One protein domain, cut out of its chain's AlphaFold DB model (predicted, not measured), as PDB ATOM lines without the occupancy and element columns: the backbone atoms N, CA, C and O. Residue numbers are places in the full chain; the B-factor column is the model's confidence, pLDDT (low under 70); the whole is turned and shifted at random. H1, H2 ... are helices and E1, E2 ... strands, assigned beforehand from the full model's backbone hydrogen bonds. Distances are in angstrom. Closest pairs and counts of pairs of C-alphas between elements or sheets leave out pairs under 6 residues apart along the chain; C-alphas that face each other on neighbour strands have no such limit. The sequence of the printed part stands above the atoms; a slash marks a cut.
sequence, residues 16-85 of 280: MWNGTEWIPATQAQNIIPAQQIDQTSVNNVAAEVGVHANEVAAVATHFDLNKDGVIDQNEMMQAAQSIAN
ATOM      1  N   MET A  16     -56.180 -24.758 -45.858       89.75
ATOM      2  CA  MET A  16     -55.114 -23.985 -45.252       89.75
ATOM      3  C   MET A  16     -55.656 -23.320 -43.994       89.75
ATOM      4  O   MET A  16     -56.798 -22.873 -43.952       89.75
ATOM      5  N   TRP A  17     -54.849 -23.283 -42.947       87.38
ATOM      6  CA  TRP A  17     -55.213 -22.620 -41.706       87.38
ATOM      7  C   TRP A  17     -54.907 -21.122 -41.793       87.38
ATOM      8  O   TRP A  17     -53.781 -20.759 -42.124       87.38
ATOM      9  N   ASN A  18     -55.870 -20.254 -41.461       82.44
ATOM     10  CA  ASN A  18     -55.670 -18.795 -41.454       82.44
ATOM     11  C   ASN A  18     -55.456 -18.193 -40.052       82.44
ATOM     12  O   ASN A  18     -55.451 -16.977 -39.895       82.44
ATOM     13  N   GLY A  19     -55.322 -19.027 -39.016       81.00
ATOM     14  CA  GLY A  19     -55.220 -18.567 -37.626       81.00
ATOM     15  C   GLY A  19     -56.532 -18.580 -36.847       81.00
ATOM     16  O   GLY A  19     -56.492 -18.459 -35.621       81.00
ATOM     17  N   THR A  20     -57.665 -18.756 -37.533       79.50
ATOM     18  CA  THR A  20     -59.010 -18.789 -36.936       79.50
ATOM     19  C   THR A  20     -59.829 -19.981 -37.423       79.50
ATOM     20  O   THR A  20     -60.484 -20.650 -36.623       79.50
ATOM     21  N   GLU A  21     -59.781 -20.272 -38.721       82.44
ATOM     22  CA  GLU A  21     -60.505 -21.371 -39.345       82.44
ATOM     23  C   GLU A  21     -59.726 -21.997 -40.509       82.44
ATOM     24  O   GLU A  21     -58.675 -21.517 -40.949       82.44
ATOM     25  N   TRP A  22     -60.258 -23.115 -40.993       81.06
ATOM     26  CA  TRP A  22     -59.794 -23.756 -42.213       81.06
ATOM     27  C   TRP A  22     -60.430 -23.072 -43.421       81.06
ATOM     28  O   TRP A  22     -61.647 -23.104 -43.583       81.06
ATOM     29  N   ILE A  23     -59.598 -22.510 -44.291       80.88
ATOM     30  CA  ILE A  23     -60.002 -21.905 -45.563       80.88
ATOM     31  C   ILE A  23     -59.542 -22.775 -46.738       80.88
ATOM     32  O   ILE A  23     -58.611 -23.568 -46.572       80.88
ATOM     33  N   PRO A  24     -60.167 -22.678 -47.925       82.62
ATOM     34  CA  PRO A  24     -59.688 -23.392 -49.102       82.62
ATOM     35  C   PRO A  24     -58.211 -23.085 -49.368       82.62
ATOM     36  O   PRO A  24     -57.809 -21.923 -49.391       82.62
ATOM     37  N   ALA A  25     -57.404 -24.125 -49.565       82.69
ATOM     38  CA  ALA A  25     -55.987 -23.959 -49.840       82.69
ATOM     39  C   ALA A  25     -55.769 -23.225 -51.168       82.69
ATOM     40  O   ALA A  25     -56.347 -23.568 -52.206       82.69
ATOM     41  N   THR A  26     -54.887 -22.231 -51.137       78.88
ATOM     42  CA  THR A  26     -54.479 -21.488 -52.326       78.88
ATOM     43  C   THR A  26     -53.798 -22.421 -53.317       78.88
ATOM     44  O   THR A  26     -52.869 -23.158 -52.980       78.88
ATOM     45  N   GLN A  27     -54.284 -22.409 -54.557       74.56
ATOM     46  CA  GLN A  27     -53.732 -23.238 -55.623       74.56
ATOM     47  C   GLN A  27     -52.359 -22.708 -56.051       74.56
ATOM     48  O   GLN A  27     -52.113 -21.506 -55.994       74.56
ATOM     49  N   ALA A  28     -51.471 -23.592 -56.513       74.94
ATOM     50  CA  ALA A  28     -50.073 -23.251 -56.790       74.94
ATOM     51  C   ALA A  28     -49.893 -22.069 -57.761       74.94
ATOM     52  O   ALA A  28     -48.936 -21.312 -57.637       74.94
ATOM     53  N   GLN A  29     -50.814 -21.897 -58.708       72.50
ATOM     54  CA  GLN A  29     -50.789 -20.800 -59.674       72.50
ATOM     55  C   GLN A  29     -51.207 -19.432 -59.105       72.50
ATOM     56  O   GLN A  29     -50.991 -18.432 -59.777       72.50
ATOM     57  N   ASN A  30     -51.777 -19.393 -57.899       71.62
ATOM     58  CA  ASN A  30     -52.162 -18.166 -57.191       71.62
ATOM     59  C   ASN A  30     -51.179 -17.838 -56.051       71.62
ATOM     60  O   ASN A  30     -51.464 -16.998 -55.209       71.62
ATOM     61  N   ILE A  31     -50.043 -18.542 -55.969       81.56
ATOM     62  CA  ILE A  31     -48.999 -18.219 -54.996       81.56
ATOM     63  C   ILE A  31     -48.207 -17.029 -55.528       81.56
ATOM     64  O   ILE A  31     -47.619 -17.093 -56.612       81.56
ATOM     65  N   ILE A  32     -48.149 -15.966 -54.733       78.81
ATOM     66  CA  ILE A  32     -47.434 -14.743 -55.083       78.81
ATOM     67  C   ILE A  32     -45.938 -14.909 -54.792       78.81
ATOM     68  O   ILE A  32     -45.567 -15.416 -53.731       78.81
ATOM     69  N   PRO A  33     -45.033 -14.498 -55.700       80.00
ATOM     70  CA  PRO A  33     -43.602 -14.505 -55.427       80.00
ATOM     71  C   PRO A  33     -43.255 -13.639 -54.213       80.00
ATOM     72  O   PRO A  33     -43.700 -12.500 -54.112       80.00
ATOM     73  N   ALA A  34     -42.368 -14.125 -53.341       77.00
ATOM     74  CA  ALA A  34     -41.941 -13.390 -52.145       77.00
ATOM     75  C   ALA A  34     -41.385 -11.980 -52.446       77.00
ATOM     76  O   ALA A  34     -41.427 -11.106 -51.590       77.00
ATOM     77  N   GLN A  35     -40.879 -11.734 -53.662       74.81
ATOM     78  CA  GLN A  35     -40.388 -10.422 -54.101       74.81
ATOM     79  C   GLN A  35     -41.498  -9.381 -54.306       74.81
ATOM     80  O   GLN A  35     -41.197  -8.193 -54.364       74.81
ATOM     81  N   GLN A  36     -42.746  -9.818 -54.469       73.44
ATOM     82  CA  GLN A  36     -43.912  -8.949 -54.646       73.44
ATOM     83  C   GLN A  36     -44.612  -8.644 -53.316       73.44
ATOM     84  O   GLN A  36     -45.554  -7.860 -53.287       73.44
ATOM     85  N   ILE A  37     -44.140  -9.233 -52.214       76.75
ATOM     86  CA  ILE A  37     -44.679  -8.970 -50.886       76.75
ATOM     87  C   ILE A  37     -44.103  -7.662 -50.351       76.75
ATOM     88  O   ILE A  37     -42.885  -7.479 -50.287       76.75
ATOM     89  N   ASP A  38     -44.987  -6.761 -49.920       81.81
ATOM     90  CA  ASP A  38     -44.575  -5.543 -49.233       81.81
ATOM     91  C   ASP A  38     -43.953  -5.879 -47.871       81.81
ATOM     92  O   ASP A  38     -44.631  -6.205 -46.891       81.81
ATOM     93  N   GLN A  39     -42.629  -5.754 -47.803       80.06
ATOM     94  CA  GLN A  39     -41.856  -6.025 -46.599       80.06
ATOM     95  C   GLN A  39     -42.209  -5.077 -45.441       80.06
ATOM     96  O   GLN A  39     -42.009  -5.431 -44.276       80.06
ATOM     97  N   THR A  40     -42.732  -3.886 -45.736       76.31
ATOM     98  CA  THR A  40     -43.194  -2.940 -44.714       76.31
ATOM     99  C   THR A  40     -44.443  -3.483 -44.031       76.31
ATOM    100  O   THR A  40     -44.454  -3.608 -42.806       76.31
ATOM    101  N   SER A  41     -45.442  -3.902 -44.816       74.00
ATOM    102  CA  SER A  41     -46.642  -4.585 -44.323       74.00
ATOM    103  C   SER A  41     -46.303  -5.844 -43.515       74.00
ATOM    104  O   SER A  41     -46.761  -5.988 -42.381       74.00
ATOM    105  N   VAL A  42     -45.389  -6.691 -44.013       79.38
ATOM    106  CA  VAL A  42     -44.903  -7.880 -43.283       79.38
ATOM    107  C   VAL A  42     -44.361  -7.517 -41.903       79.38
ATOM    108  O   VAL A  42     -44.720  -8.148 -40.911       79.38
ATOM    109  N   ASN A  43     -43.473  -6.523 -41.822       74.12
ATOM    110  CA  ASN A  43     -42.841  -6.143 -40.559       74.12
ATOM    111  C   ASN A  43     -43.865  -5.576 -39.565       74.12
ATOM    112  O   ASN A  43     -43.792  -5.889 -38.376       74.12
ATOM    113  N   ASN A  44     -44.814  -4.776 -40.054       68.62
ATOM    114  CA  ASN A  44     -45.856  -4.165 -39.236       68.62
ATOM    115  C   ASN A  44     -46.794  -5.227 -38.654       68.62
ATOM    116  O   ASN A  44     -46.973  -5.289 -37.439       68.62
ATOM    117  N   VAL A  45     -47.315  -6.116 -39.501       71.88
ATOM    118  CA  VAL A  45     -48.235  -7.179 -39.081       71.88
ATOM    119  C   VAL A  45     -47.527  -8.205 -38.188       71.88
ATOM    120  O   VAL A  45     -48.082  -8.650 -37.185       71.88
ATOM    121  N   ALA A  46     -46.275  -8.557 -38.490       77.00
ATOM    122  CA  ALA A  46     -45.497  -9.459 -37.646       77.00
ATOM    123  C   ALA A  46     -45.296  -8.894 -36.233       77.00
ATOM    124  O   ALA A  46     -45.450  -9.618 -35.247       77.00
ATOM    125  N   ALA A  47     -44.998  -7.595 -36.128       71.38
ATOM    126  CA  ALA A  47     -44.884  -6.911 -34.845       71.38
ATOM    127  C   ALA A  47     -46.229  -6.840 -34.102       71.38
ATOM    128  O   ALA A  47     -46.254  -7.044 -32.890       71.38
ATOM    129  N   GLU A  48     -47.329  -6.597 -34.820       65.19
ATOM    130  CA  GLU A  48     -48.684  -6.528 -34.261       65.19
ATOM    131  C   GLU A  48     -49.133  -7.865 -33.656       65.19
ATOM    132  O   GLU A  48     -49.664  -7.910 -32.545       65.19
ATOM    133  N   VAL A  49     -48.864  -8.966 -34.355       71.62
ATOM    134  CA  VAL A  49     -49.270 -10.316 -33.942       71.62
ATOM    135  C   VAL A  49     -48.242 -10.972 -32.997       71.62
ATOM    136  O   VAL A  49     -48.552 -11.928 -32.285       71.62
ATOM    137  N   GLY A  50     -47.019 -10.437 -32.926       77.50
ATOM    138  CA  GLY A  50     -45.950 -10.948 -32.064       77.50
ATOM    139  C   GLY A  50     -45.244 -12.188 -32.621       77.50
ATOM    140  O   GLY A  50     -44.805 -13.043 -31.851       77.50
ATOM    141  N   VAL A  51     -45.134 -12.282 -33.948       79.31
ATOM    142  CA  VAL A  51     -44.442 -13.356 -34.684       79.31
ATOM    143  C   VAL A  51     -43.235 -12.799 -35.438       79.31
ATOM    144  O   VAL A  51     -43.051 -11.585 -35.537       79.31
ATOM    145  N   HIS A  52     -42.369 -13.661 -35.971       82.25
ATOM    146  CA  HIS A  52     -41.214 -13.174 -36.716       82.25
ATOM    147  C   HIS A  52     -41.577 -12.806 -38.164       82.25
ATOM    148  O   HIS A  52     -42.200 -13.580 -38.886       82.25
ATOM    149  N   ALA A  53     -41.117 -11.639 -38.626       81.50
ATOM    150  CA  ALA A  53     -41.395 -11.122 -39.971       81.50
ATOM    151  C   ALA A  53     -40.965 -12.067 -41.107       81.50
ATOM    152  O   ALA A  53     -41.631 -12.153 -42.134       81.50
ATOM    153  N   ASN A  54     -39.878 -12.818 -40.924       83.25
ATOM    154  CA  ASN A  54     -39.442 -13.818 -41.899       83.25
ATOM    155  C   ASN A  54     -40.397 -15.019 -41.990       83.25
ATOM    156  O   ASN A  54     -40.477 -15.634 -43.048       83.25
ATOM    157  N   GLU A  55     -41.100 -15.362 -40.909       83.56
ATOM    158  CA  GLU A  55     -42.130 -16.404 -40.932       83.56
ATOM    159  C   GLU A  55     -43.374 -15.881 -41.649       83.56
ATOM    160  O   GLU A  55     -43.880 -16.548 -42.545       83.56
ATOM    161  N   VAL A  56     -43.792 -14.645 -41.357       85.44
ATOM    162  CA  VAL A  56     -44.928 -14.003 -42.039       85.44
ATOM    163  C   VAL A  56     -44.685 -13.899 -43.542       85.44
ATOM    164  O   VAL A  56     -45.527 -14.344 -44.312       85.44
ATOM    165  N   ALA A  57     -43.517 -13.417 -43.979       86.69
ATOM    166  CA  ALA A  57     -43.179 -13.336 -45.404       86.69
ATOM    167  C   ALA A  57     -43.208 -14.701 -46.114       86.69
ATOM    168  O   ALA A  57     -43.576 -14.777 -47.282       86.69
ATOM    169  N   ALA A  58     -42.811 -15.776 -45.425       85.00
ATOM    170  CA  ALA A  58     -42.795 -17.122 -45.995       85.00
ATOM    171  C   ALA A  58     -44.198 -17.732 -46.132       85.00
ATOM    172  O   ALA A  58     -44.408 -18.601 -46.972       85.00
ATOM    173  N   VAL A  59     -45.140 -17.299 -45.294       88.50
ATOM    174  CA  VAL A  59     -46.520 -17.791 -45.291       88.50
ATOM    175  C   VAL A  59     -47.425 -16.929 -46.170       88.50
ATOM    176  O   VAL A  59     -48.272 -17.464 -46.882       88.50
ATOM    177  N   ALA A  60     -47.213 -15.613 -46.179       90.06
ATOM    178  CA  ALA A  60     -48.049 -14.630 -46.865       90.06
ATOM    179  C   ALA A  60     -48.155 -14.848 -48.379       90.06
ATOM    180  O   ALA A  60     -49.179 -14.521 -48.964       90.06
ATOM    181  N   THR A  61     -47.170 -15.493 -49.013       88.69
ATOM    182  CA  THR A  61     -47.216 -15.848 -50.446       88.69
ATOM    183  C   THR A  61     -48.420 -16.714 -50.817       88.69
ATOM    184  O   THR A  61     -48.775 -16.805 -51.987       88.69
ATOM    185  N   HIS A  62     -49.039 -17.370 -49.836       89.88
ATOM    186  CA  HIS A  62     -50.185 -18.249 -50.020       89.88
ATOM    187  C   HIS A  62     -51.524 -17.576 -49.709       89.88
ATOM    188  O   HIS A  62     -52.544 -18.247 -49.792       89.88
ATOM    189  N   PHE A  63     -51.543 -16.300 -49.330       89.06
ATOM    190  CA  PHE A  63     -52.743 -15.633 -48.825       89.06
ATOM    191  C   PHE A  63     -53.385 -14.661 -49.819       89.06
ATOM    192  O   PHE A  63     -54.241 -13.909 -49.395       89.06
ATOM    193  N   ASP A  64     -53.060 -14.723 -51.115       83.81
ATOM    194  CA  ASP A  64     -53.848 -14.047 -52.163       83.81
ATOM    195  C   ASP A  64     -55.194 -14.781 -52.329       83.81
ATOM    196  O   ASP A  64     -55.360 -15.692 -53.154       83.81
ATOM    197  N   LEU A  65     -56.134 -14.477 -51.435       79.69
ATOM    198  CA  LEU A  65     -57.432 -15.136 -51.337       79.69
ATOM    199  C   LEU A  65     -58.394 -14.578 -52.384       79.69
ATOM    200  O   LEU A  65     -59.239 -15.321 -52.903       79.69
ATOM    201  N   ASN A  66     -58.267 -13.286 -52.688       77.75
ATOM    202  CA  ASN A  66     -59.107 -12.597 -53.660       77.75
ATOM    203  C   ASN A  66     -58.625 -12.795 -55.123       77.75
ATOM    204  O   ASN A  66     -59.428 -12.632 -56.047       77.75
ATOM    205  N   LYS A  67     -57.390 -13.285 -55.320       80.44
ATOM    206  CA  LYS A  67     -56.738 -13.614 -56.602       80.44
ATOM    207  C   LYS A  67     -56.447 -12.395 -57.474       80.44
ATOM    208  O   LYS A  67     -56.547 -12.489 -58.703       80.44
ATOM    209  N   ASP A  68     -56.127 -11.262 -56.867       75.00
ATOM    210  CA  ASP A  68     -55.805 -10.025 -57.579       75.00
ATOM    211  C   ASP A  68     -54.301  -9.862 -57.874       75.00
ATOM    212  O   ASP A  68     -53.910  -8.967 -58.630       75.00
ATOM    213  N   GLY A  69     -53.460 -10.773 -57.373       79.62
ATOM    214  CA  GLY A  69     -52.017 -10.730 -57.572       79.62
ATOM    215  C   GLY A  69     -51.257  -9.914 -56.523       79.62
ATOM    216  O   GLY A  69     -50.041  -9.747 -56.663       79.62
ATOM    217  N   VAL A  70     -51.936  -9.390 -55.503       78.50
ATOM    218  CA  VAL A  70     -51.382  -8.521 -54.464       78.50
ATOM    219  C   VAL A  70     -51.811  -9.040 -53.095       78.50
ATOM    220  O   VAL A  70     -52.974  -9.301 -52.863       78.50
ATOM    221  N   ILE A  71     -50.867  -9.152 -52.155       78.94
ATOM    222  CA  ILE A  71     -51.210  -9.487 -50.765       78.94
ATOM    223  C   ILE A  71     -51.612  -8.211 -50.032       78.94
ATOM    224  O   ILE A  71     -50.748  -7.386 -49.708       78.94
ATOM    225  N   ASP A  72     -52.905  -8.058 -49.761       77.56
ATOM    226  CA  ASP A  72     -53.423  -6.918 -49.008       77.56
ATOM    227  C   ASP A  72     -53.172  -7.047 -47.488       77.56
ATOM    228  O   ASP A  72     -52.624  -8.032 -46.980       77.56
ATOM    229  N   GLN A  73     -53.538  -6.019 -46.718       76.62
ATOM    230  CA  GLN A  73     -53.318  -6.021 -45.270       76.62
ATOM    231  C   GLN A  73     -54.144  -7.090 -44.532       76.62
ATOM    232  O   GLN A  73     -53.662  -7.653 -43.547       76.62
ATOM    233  N   ASN A  74     -55.363  -7.396 -44.986       76.38
ATOM    234  CA  ASN A  74     -56.213  -8.422 -44.377       76.38
ATOM    235  C   ASN A  74     -55.647  -9.822 -44.633       76.38
ATOM    236  O   ASN A  74     -55.662 -10.682 -43.751       76.38
ATOM    237  N   GLU A  75     -55.128 -10.049 -45.830       84.75
ATOM    238  CA  GLU A  75     -54.470 -11.287 -46.238       84.75
ATOM    239  C   GLU A  75     -53.141 -11.490 -45.500       84.75
ATOM    240  O   GLU A  75     -52.880 -12.564 -44.952       84.75
ATOM    241  N   MET A  76     -52.345 -10.425 -45.365       85.75
ATOM    242  CA  MET A  76     -51.126 -10.418 -44.554       85.75
ATOM    243  C   MET A  76     -51.422 -10.714 -43.075       85.75
ATOM    244  O   MET A  76     -50.705 -11.483 -42.428       85.75
ATOM    245  N   MET A  77     -52.495 -10.128 -42.537       81.75
ATOM    246  CA  MET A  77     -52.945 -10.362 -41.164       81.75
ATOM    247  C   MET A  77     -53.347 -11.822 -40.947       81.75
ATOM    248  O   MET A  77     -52.929 -12.432 -39.962       81.75
ATOM    249  N   GLN A  78     -54.085 -12.420 -41.883       81.75
ATOM    250  CA  GLN A  78     -54.425 -13.844 -41.841       81.75
ATOM    251  C   GLN A  78     -53.176 -14.738 -41.907       81.75
ATOM    252  O   GLN A  78     -53.057 -15.699 -41.145       81.75
ATOM    253  N   ALA A  79     -52.189 -14.389 -42.737       87.12
ATOM    254  CA  ALA A  79     -50.917 -15.105 -42.784       87.12
ATOM    255  C   ALA A  79     -50.193 -15.070 -41.427       87.12
ATOM    256  O   ALA A  79     -49.756 -16.108 -40.924       87.12
ATOM    257  N   ALA A  80     -50.117 -13.907 -40.781       84.00
ATOM    258  CA  ALA A  80     -49.490 -13.781 -39.468       84.00
ATOM    259  C   ALA A  80     -50.270 -14.495 -38.353       84.00
ATOM    260  O   ALA A  80     -49.669 -15.157 -37.502       84.00
ATOM    261  N   GLN A  81     -51.602 -14.424 -38.374       83.44
ATOM    262  CA  GLN A  81     -52.453 -15.142 -37.424       83.44
ATOM    263  C   GLN A  81     -52.313 -16.659 -37.563       83.44
ATOM    264  O   GLN A  81     -52.307 -17.359 -36.548       83.44
ATOM    265  N   SER A  82     -52.130 -17.176 -38.782       87.94
ATOM    266  CA  SER A  82     -51.891 -18.608 -39.008       87.94
ATOM    267  C   SER A  82     -50.627 -19.132 -38.318       87.94
ATOM    268  O   SER A  82     -50.588 -20.291 -37.904       87.94
ATOM    269  N   ILE A  83     -49.619 -18.270 -38.149       86.44
ATOM    270  CA  ILE A  83     -48.368 -18.583 -37.450       86.44
ATOM    271  C   ILE A  83     -48.568 -18.486 -35.936       86.44
ATOM    272  O   ILE A  83     -48.129 -19.356 -35.185       86.44
ATOM    273  N   ALA A  84     -49.229 -17.422 -35.481       83.25
ATOM    274  CA  ALA A  84     -49.397 -17.128 -34.060       83.25
ATOM    275  C   ALA A  84     -50.334 -18.105 -33.347       83.25
ATOM    276  O   ALA A  84     -50.120 -18.441 -32.180       83.25
ATOM    277  N   ASN A  85     -51.358 -18.568 -34.060       82.44
ATOM    278  CA  ASN A  85     -52.373 -19.471 -33.550       82.44
ATOM    279  C   ASN A  85     -52.214 -20.824 -34.243       82.44
ATOM    280  O   ASN A  85     -52.827 -21.035 -35.280       82.44
TER     281      ASN A  85
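This is residues 16 to 85 of the 280 residues of the protein "EF-hand domain-containing protein" of Euryarchaeota archaeon (UniProt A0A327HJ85). Three short helices, H1, H2 and H3, pack crosswise on one another in a small core, and two long loops, residues 25 to 38 and 61 to 72, make the end of the domain away from Gly 50. A small turn at residues 16 to 24, with the short strand E1, lies to one side, E1 apart from the three helices. The printed part has 70 residues, with E1, H1, H2 and H3 in that order along the chain; the class is mostly helix, though only 34 of the 70 residues are in named elements. The whole is compact, with a radius of gyration of the C-alphas of 10.7 A, and spans 29 by 26 by 16 A.

H3, the longest helix, is residues 73 to 84, 16.3 A long, from C-alpha 73 at (-53.318, -6.021, -45.270) to C-alpha 84 at (-49.397, -17.128, -34.060). H1 is residues 39 to 49, 15.3 A, and H2 residues 53 to 60, 10.2 A. E1 is residues 22 to 24, 6.9 A, with C-alpha 22 at (-59.794, -23.756, -42.213).

H3 touches H2, the closest C-alphas being those of Ala 60 and Ala 79, 5.0 A apart; they run opposite ways at a steep tilt of 68 degrees, only just short of about perpendicular. H3 touches H1 at Val 45 and Met 77, their closest C-alphas, 6.1 A apart, the same way at a steep tilt of 50 degrees. H1 and H2 touch, about perpendicular at 79 degrees, with the C-alphas of Ala 46 and Ala 53 closest at 5.0 A. The helix packing is mostly crossed, with no shallow tilt among these three pairs. E1 pairs with no named strand, but its residues 22 to 23 pair with residues 16 to 17, antiparallel. Every O i to N i+4 pair is within hydrogen-bond range in H1 and H2, and 7 of 8 are in H3.

The two C-alphas farthest apart, those of Gln 29 and Gly 50, are 29.7 A apart. The printed part has no cut; the links E1 to H1 and H2 to H3 are long, and H1 to H2 is tight. The mean pLDDT of the printed part is 80.3, and residues 44 and 48 are under 70.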